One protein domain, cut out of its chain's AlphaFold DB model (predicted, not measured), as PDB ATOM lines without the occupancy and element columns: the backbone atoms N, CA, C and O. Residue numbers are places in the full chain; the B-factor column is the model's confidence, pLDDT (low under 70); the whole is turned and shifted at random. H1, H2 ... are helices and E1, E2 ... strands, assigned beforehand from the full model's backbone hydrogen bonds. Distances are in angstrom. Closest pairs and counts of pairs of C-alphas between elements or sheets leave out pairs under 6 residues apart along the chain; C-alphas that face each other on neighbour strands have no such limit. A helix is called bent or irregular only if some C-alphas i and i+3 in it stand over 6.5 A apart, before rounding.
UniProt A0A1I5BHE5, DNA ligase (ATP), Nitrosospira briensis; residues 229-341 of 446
ATOM      1  N   ARG A 229     -16.852  46.317  17.802       90.00
ATOM      2  CA  ARG A 229     -16.077  47.551  17.754       90.00
ATOM      3  C   ARG A 229     -15.218  47.648  18.997       90.00
ATOM      4  O   ARG A 229     -15.728  47.463  20.103       90.00
ATOM      5  N   GLN A 230     -13.924  47.883  18.831       92.69
ATOM      6  CA  GLN A 230     -12.976  47.935  19.940       92.69
ATOM      7  C   GLN A 230     -11.783  48.817  19.589       92.69
ATOM      8  O   GLN A 230     -11.482  49.066  18.425       92.69
ATOM      9  N   GLU A 231     -11.078  49.255  20.618       95.06
ATOM     10  CA  GLU A 231      -9.770  49.858  20.501       95.06
ATOM     11  C   GLU A 231      -8.661  48.810  20.336       95.06
ATOM     12  O   GLU A 231      -8.692  47.726  20.929       95.06
ATOM     13  N   PHE A 232      -7.650  49.190  19.563       97.81
ATOM     14  CA  PHE A 232      -6.417  48.462  19.317       97.81
ATOM     15  C   PHE A 232      -5.236  49.431  19.328       97.81
ATOM     16  O   PHE A 232      -5.372  50.604  18.999       97.81
ATOM     17  N   VAL A 233      -4.057  48.944  19.679       98.25
ATOM     18  CA  VAL A 233      -2.803  49.694  19.609       98.25
ATOM     19  C   VAL A 233      -2.191  49.517  18.227       98.25
ATOM     20  O   VAL A 233      -2.124  48.401  17.712       98.25
ATOM     21  N   VAL A 234      -1.736  50.613  17.628       98.31
ATOM     22  CA  VAL A 234      -1.033  50.598  16.344       98.31
ATOM     23  C   VAL A 234       0.435  50.266  16.590       98.31
ATOM     24  O   VAL A 234       1.116  50.992  17.310       98.31
ATOM     25  N   GLY A 235       0.917  49.173  15.998       97.31
ATOM     26  CA  GLY A 235       2.320  48.745  16.094       97.31
ATOM     27  C   GLY A 235       3.103  48.873  14.787       97.31
ATOM     28  O   GLY A 235       4.322  48.724  14.773       97.31
ATOM     29  N   GLY A 236       2.429  49.167  13.676       97.00
ATOM     30  CA  GLY A 236       3.093  49.409  12.400       97.00
ATOM     31  C   GLY A 236       2.128  49.759  11.280       97.00
ATOM     32  O   GLY A 236       0.918  49.869  11.489       97.00
ATOM     33  N   TYR A 237       2.663  49.889  10.072       97.25
ATOM     34  CA  TYR A 237       1.887  50.031   8.842       97.25
ATOM     35  C   TYR A 237       2.564  49.303   7.666       97.25
ATOM     36  O   TYR A 237       3.745  48.969   7.710       97.25
ATOM     37  N   THR A 238       1.802  49.017   6.614       95.69
ATOM     38  CA  THR A 238       2.314  48.436   5.356       95.69
ATOM     39  C   THR A 238       2.419  49.494   4.263       95.69
ATOM     40  O   THR A 238       1.730  50.515   4.327       95.69
ATOM     41  N   ASP A 239       3.232  49.244   3.236       93.69
ATOM     42  CA  ASP A 239       3.288  50.108   2.053       93.69
ATOM     43  C   ASP A 239       1.931  50.187   1.335       93.69
ATOM     44  O   ASP A 239       1.181  49.199   1.293       93.69
ATOM     45  N   PRO A 240       1.585  51.348   0.752       93.12
ATOM     46  CA  PRO A 240       0.401  51.451  -0.084       93.12
ATOM     47  C   PRO A 240       0.536  50.587  -1.348       93.12
ATOM     48  O   PRO A 240       1.631  50.298  -1.823       93.12
ATOM     49  N   LYS A 241      -0.602  50.178  -1.916       87.12
ATOM     50  CA  LYS A 241      -0.671  49.435  -3.184       87.12
ATOM     51  C   LYS A 241      -1.647  50.113  -4.143       87.12
ATOM     52  O   LYS A 241      -2.659  50.663  -3.707       87.12
ATOM     53  N   GLY A 242      -1.377  50.012  -5.445       86.94
ATOM     54  CA  GLY A 242      -2.225  50.596  -6.487       86.94
ATOM     55  C   GLY A 242      -2.275  52.123  -6.396       86.94
ATOM     56  O   GLY A 242      -1.242  52.763  -6.245       86.94
ATOM     57  N   SER A 243      -3.475  52.701  -6.464       82.69
ATOM     58  CA  SER A 243      -3.701  54.153  -6.383       82.69
ATOM     59  C   SER A 243      -3.680  54.726  -4.959       82.69
ATOM     60  O   SER A 243      -3.839  55.932  -4.783       82.69
ATOM     61  N   ARG A 244      -3.519  53.887  -3.925       87.06
ATOM     62  CA  ARG A 244      -3.545  54.337  -2.527       87.06
ATOM     63  C   ARG A 244      -2.308  55.180  -2.201       87.06
ATOM     64  O   ARG A 244      -1.199  54.835  -2.585       87.06
ATOM     65  N   THR A 245      -2.493  56.246  -1.425       86.25
ATOM     66  CA  THR A 245      -1.401  57.100  -0.918       86.25
ATOM     67  C   THR A 245      -1.220  56.948   0.595       86.25
ATOM     68  O   THR A 245      -2.146  56.539   1.293       86.25
ATOM     69  N   GLY A 246      -0.038  57.279   1.122       91.00
ATOM     70  CA  GLY A 246       0.259  57.215   2.558       91.00
ATOM     71  C   GLY A 246       0.707  55.825   3.010       91.00
ATOM     72  O   GLY A 246       1.904  55.576   3.113       91.00
ATOM     73  N   PHE A 247      -0.238  54.924   3.284       94.69
ATOM     74  CA  PHE A 247       0.041  53.551   3.723       94.69
ATOM     75  C   PHE A 247      -1.037  52.568   3.243       94.69
ATOM     76  O   PHE A 247      -2.141  52.961   2.874       94.69
ATOM     77  N   GLY A 248      -0.718  51.273   3.235       94.25
ATOM     78  CA  GLY A 248      -1.616  50.192   2.827       94.25
ATOM     79  C   GLY A 248      -2.632  49.831   3.905       94.25
ATOM     80  O   GLY A 248      -3.837  49.894   3.675       94.25
ATOM     81  N   ALA A 249      -2.154  49.460   5.085       95.69
ATOM     82  CA  ALA A 249      -2.962  49.099   6.245       95.69
ATOM     83  C   ALA A 249      -2.188  49.360   7.539       95.69
ATOM     84  O   ALA A 249      -0.962  49.220   7.542       95.69
ATOM     85  N   LEU A 250      -2.898  49.677   8.623       97.75
ATOM     86  CA  LEU A 250      -2.328  49.671   9.972       97.75
ATOM     87  C   LEU A 250      -2.204  48.231  10.469       97.75
ATOM     88  O   LEU A 250      -3.154  47.459  10.336       97.75
ATOM     89  N   LEU A 251      -1.074  47.893  11.082       97.56
ATOM     90  CA  LEU A 251      -0.925  46.679  11.878       97.56
ATOM     91  C   LEU A 251      -1.356  46.999  13.303       97.56
ATOM     92  O   LEU A 251      -0.783  47.887  13.947       97.56
ATOM     93  N   VAL A 252      -2.366  46.284  13.790       97.88
ATOM     94  CA  VAL A 252      -2.985  46.574  15.083       97.88
ATOM     95  C   VAL A 252      -2.896  45.388  16.032       97.88
ATOM     96  O   VAL A 252      -2.793  44.236  15.611       97.88
ATOM     97  N   GLY A 253      -2.935  45.673  17.329       97.00
ATOM     98  CA  GLY A 253      -2.875  44.665  18.377       97.00
ATOM     99  C   GLY A 253      -3.515  45.103  19.685       97.00
ATOM    100  O   GLY A 253      -4.062  46.195  19.795       97.00
ATOM    101  N   PHE A 254      -3.445  44.247  20.693       96.31
ATOM    102  CA  PHE A 254      -3.915  44.541  22.047       96.31
ATOM    103  C   PHE A 254      -2.938  43.971  23.074       96.31
ATOM    104  O   PHE A 254      -2.215  43.014  22.792       96.31
ATOM    105  N   TYR A 255      -2.901  44.560  24.265       95.38
ATOM    106  CA  TYR A 255      -2.078  44.057  25.353       95.38
ATOM    107  C   TYR A 255      -2.741  42.860  26.038       95.38
ATOM    108  O   TYR A 255      -3.908  42.894  26.428       95.38
ATOM    109  N   GLU A 256      -1.953  41.809  26.220       92.69
ATOM    110  CA  GLU A 256      -2.259  40.634  27.030       92.69
ATOM    111  C   GLU A 256      -0.966  40.229  27.741       92.69
ATOM    112  O   GLU A 256       0.089  40.153  27.111       92.69
ATOM    113  N   ASP A 257      -1.006  40.063  29.064       90.56
ATOM    114  CA  ASP A 257       0.181  39.763  29.881       90.56
ATOM    115  C   ASP A 257       1.365  40.716  29.623       90.56
ATOM    116  O   ASP A 257       2.522  40.303  29.524       90.56
ATOM    117  N   LYS A 258       1.064  42.019  29.481       91.00
ATOM    118  CA  LYS A 258       2.015  43.102  29.145       91.00
ATOM    119  C   LYS A 258       2.720  42.947  27.788       91.00
ATOM    120  O   LYS A 258       3.646  43.699  27.495       91.00
ATOM    121  N   LYS A 259       2.281  42.017  26.942       94.06
ATOM    122  CA  LYS A 259       2.788  41.814  25.584       94.06
ATOM    123  C   LYS A 259       1.767  42.311  24.573       94.06
ATOM    124  O   LYS A 259       0.577  42.037  24.710       94.06
ATOM    125  N   LEU A 260       2.232  43.007  23.541       95.81
ATOM    126  CA  LEU A 260       1.365  43.446  22.455       95.81
ATOM    127  C   LEU A 260       1.126  42.281  21.485       95.81
ATOM    128  O   LEU A 260       2.021  41.882  20.740       95.81
ATOM    129  N   ARG A 261      -0.072  41.702  21.506       95.19
ATOM    130  CA  ARG A 261      -0.493  40.636  20.590       95.19
ATOM    131  C   ARG A 261      -0.984  41.252  19.290       95.19
ATOM    132  O   ARG A 261      -1.837  42.134  19.322       95.19
ATOM    133  N   TYR A 262      -0.466  40.783  18.162       96.00
ATOM    134  CA  TYR A 262      -0.967  41.169  16.847       96.00
ATOM    135  C   TYR A 262      -2.399  40.651  16.649       96.00
ATOM    136  O   TYR A 262      -2.700  39.515  17.004       96.00
ATOM    137  N   ALA A 263      -3.277  41.502  16.117       95.62
ATOM    138  CA  ALA A 263      -4.691  41.205  15.892       95.62
ATOM    139  C   ALA A 263      -5.095  41.298  14.413       95.62
ATOM    140  O   ALA A 263      -6.213  40.922  14.063       95.62
ATOM    141  N   GLY A 264      -4.216  41.777  13.529       95.19
ATOM    142  CA  GLY A 264      -4.472  41.846  12.091       95.19
ATOM    143  C   GLY A 264      -4.160  43.202  11.459       95.19
ATOM    144  O   GLY A 264      -3.620  44.113  12.090       95.19
ATOM    145  N   ASN A 265      -4.541  43.316  10.186       95.94
ATOM    146  CA  ASN A 265      -4.331  44.497   9.354       95.94
ATOM    147  C   ASN A 265      -5.641  45.250   9.122       95.94
ATOM    148  O   ASN A 265      -6.621  44.660   8.669       95.94
ATOM    149  N   VAL A 266      -5.638  46.565   9.331       97.19
ATOM    150  CA  VAL A 266      -6.790  47.443   9.089       97.19
ATOM    151  C   VAL A 266      -6.540  48.277   7.836       97.19
ATOM    152  O   VAL A 266      -5.825  49.279   7.875       97.19
ATOM    153  N   GLY A 267      -7.107  47.840   6.709       94.00
ATOM    154  CA  GLY A 267      -6.894  48.440   5.383       94.00
ATOM    155  C   GLY A 267      -8.071  49.257   4.836       94.00
ATOM    156  O   GLY A 267      -8.009  49.706   3.693       94.00
ATOM    157  N   THR A 268      -9.149  49.434   5.595       92.75
ATOM    158  CA  THR A 268     -10.349  50.182   5.172       92.75
ATOM    159  C   THR A 268     -10.764  51.195   6.244       92.75
ATOM    160  O   THR A 268     -10.217  51.161   7.345       92.75
ATOM    161  N   GLY A 269     -11.688  52.105   5.919       90.62
ATOM    162  CA  GLY A 269     -12.185  53.129   6.854       90.62
ATOM    163  C   GLY A 269     -11.415  54.454   6.842       90.62
ATOM    164  O   GLY A 269     -11.595  55.280   7.730       90.62
ATOM    165  N   TYR A 270     -10.556  54.677   5.844       92.00
ATOM    166  CA  TYR A 270      -9.767  55.903   5.719       92.00
ATOM    167  C   TYR A 270     -10.261  56.775   4.564       92.00
ATOM    168  O   TYR A 270     -10.521  56.269   3.474       92.00
ATOM    169  N   SER A 271     -10.292  58.090   4.779       88.50
ATOM    170  CA  SER A 271     -10.281  59.071   3.689       88.50
ATOM    171  C   SER A 271      -8.842  59.354   3.233       88.50
ATOM    172  O   SER A 271      -7.896  59.129   3.993       88.50
ATOM    173  N   ASP A 272      -8.652  59.931   2.043       88.19
ATOM    174  CA  ASP A 272      -7.321  60.348   1.560       88.19
ATOM    175  C   ASP A 272      -6.644  61.369   2.477       88.19
ATOM    176  O   ASP A 272      -5.416  61.435   2.577       88.19
ATOM    177  N   LYS A 273      -7.442  62.200   3.152       86.94
ATOM    178  CA  LYS A 273      -6.943  63.113   4.178       86.94
ATOM    179  C   LYS A 273      -6.461  62.322   5.396       86.94
ATOM    180  O   LYS A 273      -5.326  62.503   5.821       86.94
ATOM    181  N   THR A 274      -7.283  61.398   5.896       88.62
ATOM    182  CA  THR A 274      -6.947  60.543   7.046       88.62
ATOM    183  C   THR A 274      -5.678  59.728   6.791       88.62
ATOM    184  O   THR A 274      -4.838  59.635   7.680       88.62
ATOM    185  N   LEU A 275      -5.495  59.178   5.583       92.94
ATOM    186  CA  LEU A 275      -4.283  58.438   5.208       92.94
ATOM    187  C   LEU A 275      -3.021  59.302   5.327       92.94
ATOM    188  O   LEU A 275      -2.033  58.863   5.916       92.94
ATOM    189  N   ARG A 276      -3.060  60.533   4.804       91.69
ATOM    190  CA  ARG A 276      -1.931  61.476   4.866       91.69
ATOM    191  C   ARG A 276      -1.639  61.930   6.294       91.69
ATOM    192  O   ARG A 276      -0.490  61.864   6.727       91.69
ATOM    193  N   ASP A 277      -2.672  62.326   7.034       90.69
ATOM    194  CA  ASP A 277      -2.534  62.817   8.409       90.69
ATOM    195  C   ASP A 277      -1.990  61.720   9.337       90.69
ATOM    196  O   ASP A 277      -1.097  61.966  10.151       90.69
ATOM    197  N   LEU A 278      -2.483  60.483   9.195       94.19
ATOM    198  CA  LEU A 278      -1.972  59.340   9.949       94.19
ATOM    199  C   LEU A 278      -0.547  58.977   9.547       94.19
ATOM    200  O   LEU A 278       0.258  58.731  10.440       94.19
ATOM    201  N   LYS A 279      -0.199  58.985   8.252       95.81
ATOM    202  CA  LYS A 279       1.180  58.717   7.812       95.81
ATOM    203  C   LYS A 279       2.168  59.676   8.478       95.81
ATOM    204  O   LYS A 279       3.132  59.217   9.081       95.81
ATOM    205  N   ALA A 280       1.861  60.973   8.491       94.75
ATOM    206  CA  ALA A 280       2.694  61.978   9.151       94.75
ATOM    207  C   ALA A 280       2.791  61.783  10.679       94.75
ATOM    208  O   ALA A 280       3.808  62.117  11.289       94.75
ATOM    209  N   LYS A 281       1.739  61.262  11.332       95.31
ATOM    210  CA  LYS A 281       1.786  60.891  12.759       95.31
ATOM    211  C   LYS A 281       2.663  59.654  12.984       95.31
ATOM    212  O   LYS A 281       3.438  59.657  13.935       95.31
ATOM    213  N   LEU A 282       2.557  58.640  12.125       97.38
ATOM    214  CA  LEU A 282       3.313  57.384  12.205       97.38
ATOM    215  C   LEU A 282       4.814  57.602  11.993       97.38
ATOM    216  O   LEU A 282       5.604  57.096  12.780       97.38
ATOM    217  N   GLU A 283       5.202  58.420  11.012       96.12
ATOM    218  CA  GLU A 283       6.610  58.749  10.719       96.12
ATOM    219  C   GLU A 283       7.344  59.343  11.931       96.12
ATOM    220  O   GLU A 283       8.510  59.052  12.180       96.12
ATOM    221  N   LYS A 284       6.646  60.128  12.760       97.19
ATOM    222  CA  LYS A 284       7.223  60.736  13.976       97.19
ATOM    223  C   LYS A 284       7.519  59.735  15.090       97.19
ATOM    224  O   LYS A 284       8.215  60.074  16.046       97.19
ATOM    225  N   ILE A 285       6.942  58.544  15.012       97.50
ATOM    226  CA  ILE A 285       7.062  57.498  16.028       97.50
ATOM    227  C   ILE A 285       7.640  56.208  15.445       97.50
ATOM    228  O   ILE A 285       7.507  55.158  16.072       97.50
ATOM    229  N   GLU A 286       8.279  56.275  14.277       97.06
ATOM    230  CA  GLU A 286       8.949  55.130  13.670       97.06
ATOM    231  C   GLU A 286      10.016  54.532  14.588       97.06
ATOM    232  O   GLU A 286      10.648  55.199  15.416       97.06
ATOM    233  N   THR A 287      10.176  53.222  14.458       96.31
ATOM    234  CA  THR A 287      11.179  52.443  15.174       96.31
ATOM    235  C   THR A 287      11.639  51.283  14.301       96.31
ATOM    236  O   THR A 287      10.948  50.861  13.380       96.31
ATOM    237  N   ILE A 288      12.818  50.751  14.601       92.94
ATOM    238  CA  ILE A 288      13.336  49.531  13.970       92.94
ATOM    239  C   ILE A 288      12.872  48.264  14.703       92.94
ATOM    240  O   ILE A 288      12.943  47.166  14.156       92.94
ATOM    241  N   GLU A 289      12.400  48.406  15.943       92.62
ATOM    242  CA  GLU A 289      11.967  47.291  16.781       92.62
ATOM    243  C   GLU A 289      10.513  46.915  16.491       92.62
ATOM    244  O   GLU A 289       9.620  47.756  16.570       92.62
ATOM    245  N   ASN A 290      10.253  45.633  16.222       93.44
ATOM    246  CA  ASN A 290       8.887  45.123  16.134       93.44
ATOM    247  C   ASN A 290       8.234  45.147  17.534       93.44
ATOM    248  O   ASN A 290       8.700  44.420  18.418       93.44
ATOM    249  N   PRO A 291       7.152  45.921  17.750       94.81
ATOM    250  CA  PRO A 291       6.518  46.019  19.063       94.81
ATOM    251  C   PRO A 291       5.647  44.802  19.404       94.81
ATOM    252  O   PRO A 291       5.275  44.624  20.565       94.81
ATOM    253  N   PHE A 292       5.283  43.977  18.419       94.81
ATOM    254  CA  PHE A 292       4.432  42.813  18.632       94.81
ATOM    255  C   PHE A 292       5.218  41.641  19.223       94.81
ATOM    256  O   PHE A 292       6.365  41.364  18.868       94.81
ATOM    257  N   ALA A 293       4.557  40.867  20.082       90.44
ATOM    258  CA  ALA A 293       5.038  39.548  20.458       90.44
ATOM    259  C   ALA A 293       5.206  38.678  19.199       90.44
ATOM    260  O   ALA A 293       4.347  38.697  18.314       90.44
ATOM    261  N   LYS A 294       6.302  37.905  19.128       74.62
ATOM    262  CA  LYS A 294       6.637  37.060  17.967       74.62
ATOM    263  C   LYS A 294       5.439  36.202  17.545       74.62
ATOM    264  O   LYS A 294       4.990  35.348  18.307       74.62
ATOM    265  N   THR A 295       4.963  36.428  16.325       71.50
ATOM    266  CA  THR A 295       3.892  35.671  15.666       71.50
ATOM    267  C   THR A 295       4.235  35.516  14.178       71.50
ATOM    268  O   THR A 295       4.912  36.388  13.626       71.50
ATOM    269  N   PRO A 296       3.839  34.407  13.529       64.00
ATOM    270  CA  PRO A 296       4.193  34.135  12.132       64.00
ATOM    271  C   PRO A 296       3.400  34.980  11.120       64.00
ATOM    272  O   PRO A 296       3.815  35.091   9.970       64.00
ATOM    273  N   ASP A 297       2.296  35.598  11.546       75.19
ATOM    274  CA  ASP A 297       1.281  36.179  10.655       75.19
ATOM    275  C   ASP A 297       1.520  37.655  10.297       75.19
ATOM    276  O   ASP A 297       0.696  38.288   9.629       75.19
ATOM    277  N   ILE A 298       2.644  38.231  10.737       80.25
ATOM    278  CA  ILE A 298       2.954  39.640  10.489       80.25
ATOM    279  C   ILE A 298       3.633  39.800   9.113       80.25
ATOM    280  O   ILE A 298       4.610  39.100   8.826       80.25
ATOM    281  N   PRO A 299       3.164  40.721   8.247       79.44
ATOM    282  CA  PRO A 299       3.798  41.027   6.966       79.44
ATOM    283  C   PRO A 299       5.310  41.283   7.068       79.44
ATOM    284  O   PRO A 299       5.760  42.046   7.918       79.44
ATOM    285  N   ARG A 300       6.091  40.697   6.146       75.62
ATOM    286  CA  ARG A 300       7.565  40.812   6.130       75.62
ATOM    287  C   ARG A 300       8.085  42.232   5.864       75.62
ATOM    288  O   ARG A 300       9.142  42.575   6.373       75.62
ATOM    289  N   ASN A 301       7.342  43.043   5.109       84.25
ATOM    290  CA  ASN A 301       7.720  44.412   4.724       84.25
ATOM    291  C   ASN A 301       6.890  45.453   5.496       84.25
ATOM    292  O   ASN A 301       6.282  46.341   4.905       84.25
ATOM    293  N   ALA A 302       6.756  45.271   6.809       92.06
ATOM    294  CA  ALA A 302       6.062  46.223   7.666       92.06
ATOM    295  C   ALA A 302       7.023  47.310   8.165       92.06
ATOM    296  O   ALA A 302       8.184  47.037   8.471       92.06
ATOM    297  N   HIS A 303       6.503  48.525   8.295       95.81
ATOM    298  CA  HIS A 303       7.160  49.638   8.969       95.81
ATOM    299  C   HIS A 303       6.694  49.666  10.419       95.81
ATOM    300  O   HIS A 303       5.486  49.714  10.674       95.81
ATOM    301  N   TRP A 304       7.622  49.613  11.372       97.25
ATOM    302  CA  TRP A 304       7.280  49.559  12.793       97.25
ATOM    303  C   TRP A 304       7.157  50.951  13.393       97.25
ATOM    304  O   TRP A 304       7.902  51.873  13.057       97.25
ATOM    305  N   VAL A 305       6.227  51.088  14.333       97.94
ATOM    306  CA  VAL A 305       6.072  52.308  15.124       97.94
ATOM    307  C   VAL A 305       6.046  51.984  16.608       97.94
ATOM    308  O   VAL A 305       5.645  50.895  17.021       97.94
ATOM    309  N   LYS A 306       6.457  52.949  17.433       97.56
ATOM    310  CA  LYS A 306       6.292  52.865  18.884       97.56
ATOM    311  C   LYS A 306       4.797  52.681  19.196       97.56
ATOM    312  O   LYS A 306       3.984  53.437  18.659       97.56
ATOM    313  N   PRO A 307       4.414  51.730  20.068       96.75
ATOM    314  CA  PRO A 307       3.019  51.349  20.287       96.75
ATOM    315  C   PRO A 307       2.286  52.342  21.202       96.75
ATOM    316  O   PRO A 307       1.830  51.993  22.285       96.75
ATOM    317  N   THR A 308       2.206  53.608  20.790       96.69
ATOM    318  CA  THR A 308       1.632  54.714  21.576       96.69
ATOM    319  C   THR A 308       0.294  55.205  21.031       96.69
ATOM    320  O   THR A 308      -0.481  55.809  21.772       96.69
ATOM    321  N   LEU A 309      -0.006  54.944  19.754       97.25
ATOM    322  CA  LEU A 309      -1.280  55.313  19.141       97.25
ATOM    323  C   LEU A 309      -2.323  54.220  19.358       97.25
ATOM    324  O   LEU A 309      -2.071  53.039  19.122       97.25
ATOM    325  N   VAL A 310      -3.525  54.637  19.744       97.44
ATOM    326  CA  VAL A 310      -4.692  53.764  19.880       97.44
ATOM    327  C   VAL A 310      -5.669  54.082  18.757       97.44
ATOM    328  O   VAL A 310      -6.041  55.238  18.581       97.44
ATOM    329  N   ALA A 311      -6.087  53.070  18.009       96.75
ATOM    330  CA  ALA A 311      -7.088  53.145  16.958       96.75
ATOM    331  C   ALA A 311      -8.358  52.413  17.389       96.75
ATOM    332  O   ALA A 311      -8.306  51.297  17.894       96.75
ATOM    333  N   GLU A 312      -9.507  53.024  17.161       94.69
ATOM    334  CA  GLU A 312     -10.797  52.368  17.239       94.69
ATOM    335  C   GLU A 312     -11.135  51.727  15.894       94.69
ATOM    336  O   GLU A 312     -10.956  52.330  14.832       94.69
ATOM    337  N   VAL A 313     -11.584  50.475  15.944       95.25
ATOM    338  CA  VAL A 313     -11.777  49.624  14.772       95.25
ATOM    339  C   VAL A 313     -13.094  48.874  14.922       95.25
ATOM    340  O   VAL A 313     -13.342  48.235  15.948       95.25
ATOM    341  N   SER A 314     -13.932  48.929  13.888       92.25
ATOM    342  CA  SER A 314     -15.087  48.040  13.737       92.25
ATOM    343  C   SER A 314     -14.678  46.799  12.954       92.25
ATOM    344  O   SER A 314     -13.879  46.902  12.026       92.25
ATOM    345  N   PHE A 315     -15.236  45.641  13.272       93.25
ATOM    346  CA  PHE A 315     -14.921  44.375  12.615       93.25
ATOM    347  C   PHE A 315     -16.131  43.430  12.669       93.25
ATOM    348  O   PHE A 315     -17.122  43.721  13.335       93.25
ATOM    349  N   SER A 316     -16.094  42.317  11.936       84.56
ATOM    350  CA  SER A 316     -17.217  41.371  11.897       84.56
ATOM    351  C   SER A 316     -17.170  40.372  13.052       84.56
ATOM    352  O   SER A 316     -18.181  40.109  13.694       84.56
ATOM    353  N   GLU A 317     -15.993  39.816  13.336       85.12
ATOM    354  CA  GLU A 317     -15.801  38.803  14.375       85.12
ATOM    355  C   GLU A 317     -14.328  38.665  14.777       85.12
ATOM    356  O   GLU A 317     -13.418  39.095  14.060       85.12
ATOM    357  N   TRP A 318     -14.111  38.007  15.916       90.44
ATOM    358  CA  TRP A 318     -12.804  37.507  16.324       90.44
ATOM    359  C   TRP A 318     -12.601  36.070  15.846       90.44
ATOM    360  O   TRP A 318     -13.449  35.211  16.083       90.44
ATOM    361  N   THR A 319     -11.438  35.770  15.277       87.75
ATOM    362  CA  THR A 319     -11.023  34.391  15.010       87.75
ATOM    363  C   THR A 319     -10.598  33.681  16.297       87.75
ATOM    364  O   THR A 319     -10.327  34.308  17.329       87.75
ATOM    365  N   ARG A 320     -10.503  32.346  16.229       85.19
ATOM    366  CA  ARG A 320      -9.977  31.517  17.329       85.19
ATOM    367  C   ARG A 320      -8.548  31.912  17.702       85.19
ATOM    368  O   ARG A 320      -8.233  31.979  18.885       85.19
ATOM    369  N   ASP A 321      -7.754  32.289  16.706       83.62
ATOM    370  CA  ASP A 321      -6.355  32.700  16.860       83.62
ATOM    371  C   ASP A 321      -6.196  34.167  17.292       83.62
ATOM    372  O   ASP A 321      -5.093  34.701  17.288       83.62
ATOM    373  N   GLY A 322      -7.292  34.852  17.648       88.38
ATOM    374  CA  GLY A 322      -7.239  36.215  18.178       88.38
ATOM    375  C   GLY A 322      -7.051  37.308  17.125       88.38
ATOM    376  O   GLY A 322      -6.590  38.391  17.473       88.38
ATOM    377  N   HIS A 323      -7.443  37.058  15.873       91.75
ATOM    378  CA  HIS A 323      -7.441  38.061  14.807       91.75
ATOM    379  C   HIS A 323      -8.833  38.650  14.570       91.75
ATOM    380  O   HIS A 323      -9.841  38.002  14.845       91.75
ATOM    381  N   ILE A 324      -8.903  39.859  14.016       94.62
ATOM    382  CA  ILE A 324     -10.160  40.490  13.594       94.62
ATOM    383  C   ILE A 324     -10.439  40.261  12.105       94.62
ATOM    384  O   ILE A 324      -9.536  40.338  11.271       94.62
ATOM    385  N   ARG A 325     -11.704  39.997  11.758       91.69
ATOM    386  CA  ARG A 325     -12.170  39.846  10.366       91.69
ATOM    387  C   ARG A 325     -12.904  41.089   9.873       91.69
ATOM    388  O   ARG A 325     -13.616  41.734  10.633       91.69
ATOM    389  N   HIS A 326     -12.713  41.420   8.595       92.31
ATOM    390  CA  HIS A 326     -13.276  42.610   7.937       92.31
ATOM    391  C   HIS A 326     -13.120  43.921   8.738       92.31
ATOM    392  O   HIS A 326     -14.109  44.618   8.971       92.31
ATOM    393  N   PRO A 327     -11.900  44.272   9.191       96.31
ATOM    394  CA  PRO A 327     -11.714  45.463   9.999       96.31
ATOM    395  C   PRO A 327     -11.788  46.756   9.179       96.31
ATOM    396  O   PRO A 327     -11.219  46.865   8.087       96.31
ATOM    397  N   SER A 328     -12.421  47.764   9.773       94.75
ATOM    398  CA  SER A 328     -12.510  49.129   9.263       94.75
ATOM    399  C   SER A 328     -12.147  50.123  10.360       94.75
ATOM    400  O   SER A 328     -12.632  50.036  11.491       94.75
ATOM    401  N   PHE A 329     -11.254  51.049  10.027       95.44
ATOM    402  CA  PHE A 329     -10.807  52.109  10.916       95.44
ATOM    403  C   PHE A 329     -11.943  53.093  11.200       95.44
ATOM    404  O   PHE A 329     -12.624  53.547  10.285       95.44
ATOM    405  N   GLN A 330     -12.111  53.436  12.475       92.19
ATOM    406  CA  GLN A 330     -13.096  54.417  12.932       92.19
ATOM    407  C   GLN A 330     -12.448  55.706  13.430       92.19
ATOM    408  O   GLN A 330     -13.099  56.740  13.450       92.19
ATOM    409  N   GLY A 331     -11.172  55.677  13.823       93.12
ATOM    410  CA  GLY A 331     -10.460  56.864  14.294       93.12
ATOM    411  C   GLY A 331      -9.430  56.568  15.391       93.12
ATOM    412  O   GLY A 331      -9.388  55.474  15.934       93.12
ATOM    413  N   LEU A 332      -8.609  57.547  15.768       94.50
ATOM    414  CA  LEU A 332      -7.686  57.488  16.905       94.50
ATOM    415  C   LEU A 332      -8.317  57.859  18.265       94.50
ATOM    416  O   LEU A 332      -9.047  58.837  18.425       94.50
ATOM    417  N   ARG A 333      -7.924  57.133  19.309       93.31
ATOM    418  CA  ARG A 333      -8.274  57.393  20.711       93.31
ATOM    419  C   ARG A 333      -7.164  58.139  21.429       93.31
ATOM    420  O   ARG A 333      -6.315  57.540  22.079       93.31
ATOM    421  N   ILE A 334      -7.196  59.467  21.334       89.75
ATOM    422  CA  ILE A 334      -6.248  60.358  22.029       89.75
ATOM    423  C   ILE A 334      -6.530  60.491  23.535       89.75
ATOM    424  O   ILE A 334      -5.734  61.057  24.280       89.75
ATOM    425  N   ASP A 335      -7.685  60.006  23.986       87.06
ATOM    426  CA  ASP A 335      -8.125  60.021  25.377       87.06
ATOM    427  C   ASP A 335      -7.637  58.797  26.168       87.06
ATOM    428  O   ASP A 335      -7.746  58.799  27.394       87.06
ATOM    429  N   LYS A 336      -7.092  57.767  25.504       89.88
ATOM    430  CA  LYS A 336      -6.699  56.483  26.107       89.88
ATOM    431  C   LYS A 336      -5.197  56.228  26.025       89.88
ATOM    432  O   LYS A 336      -4.532  56.630  25.079       89.88
ATOM    433  N   LYS A 337      -4.676  55.509  27.024       92.56
ATOM    434  CA  LYS A 337      -3.294  55.009  27.037       92.56
ATOM    435  C   LYS A 337      -3.214  53.667  26.318       92.56
ATOM    436  O   LYS A 337      -4.064  52.809  26.563       92.56
ATOM    437  N   ALA A 338      -2.197  53.471  25.485       94.94
ATOM    438  CA  ALA A 338      -2.040  52.256  24.690       94.94
ATOM    439  C   ALA A 338      -1.937  50.990  25.555       94.94
ATOM    440  O   ALA A 338      -2.577  49.984  25.264       94.94
ATOM    441  N   GLU A 339      -1.246  51.070  26.689       93.75
ATOM    442  CA  GLU A 339      -1.017  49.960  27.619       93.75
ATOM    443  C   GLU A 339      -2.304  49.484  28.312       93.75
ATOM    444  O   GLU A 339      -2.348  48.389  28.867       93.75
ATOM    445  N   SER A 340      -3.363  50.302  28.283       91.75
ATOM    446  CA  SER A 340      -4.671  49.967  28.861       91.75
ATOM    447  C   SER A 340      -5.579  49.185  27.910       91.75
ATOM    448  O   SER A 340      -6.656  48.743  28.314       91.75
ATOM    449  N   ILE A 341      -5.173  49.032  26.646       95.25
ATOM    450  CA  ILE A 341      -5.997  48.431  25.601       95.25
ATOM    451  C   ILE A 341      -5.834  46.917  25.623       95.25
ATOM    452  O   ILE A 341      -4.817  46.380  25.191       95.25
TER     453      ILE A 341
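This is residues 229 to 341 of the 446 residues of the protein "DNA ligase (ATP)" of Nitrosospira briensis (UniProt A0A1I5BHE5). A strongly twisted, branched sheet of six strands is built round the bent strand E1, and the single helix H1 crosses over part of it. The hairpin E2 and E3 extends the sheet on one side of E1; E4 and E5 share its other side, with E6 beyond E5. The printed part has 113 residues, in the order E1 E2 E3 H1 E4 E5 E6, and the neighbour pairs are antiparallel. The class is mixed, helices and strands, with under half of the residues in named elements; the whole is compact, with a radius of gyration of the C-alphas of 12.8 A and spans of 37 by 31 by 31 A.

E1, residues 229 to 238, bends by 84 degrees at residue 235. E2, residues 250 to 256, pairs with it through N 233 and O 253, 2.8 A. E3, residues 259 to 266, follows E2 with N 261 and O 254 at 2.8 A, and E1 E2 E3 form a meander, each strand the antiparallel neighbour of the one before. H1, residues 272 to 283, is on the sheet at a height of 8.8 A, only just over E1, on which 3 of its C-alphas fall, and runs across the strands at 64 degrees to E1 on the local plane. Every O i to N i+4 pair of H1 is within hydrogen-bond range. E4, residues 302 to 305, pairs with E1 through N 303 and O 237, 2.9 A. E5, residues 310 to 315, pairs with E1 through N 232 and O 311, 2.8 A. E6, residues 328 to 332, pairs with E5 through N 312 and O 331, 2.7 A; E4 and E6 are apart.

E1 begins at C-alpha 229 (-16.077, 47.551, 17.754) and measures 22.2 A, E2 19.3 A, E3 19.9 A, H1 16.7 A and E5 15.7 A. E6 ends at C-alpha 332 (-7.686, 57.488, 16.905).

The two C-alphas farthest apart, of Ser 243 and Asp 257, are 39.2 A apart. The printed part has no cut; the links E1 to E2, H1 to E4 and E5 to E6 are long. Residue 296 alone is under 70 in pLDDT.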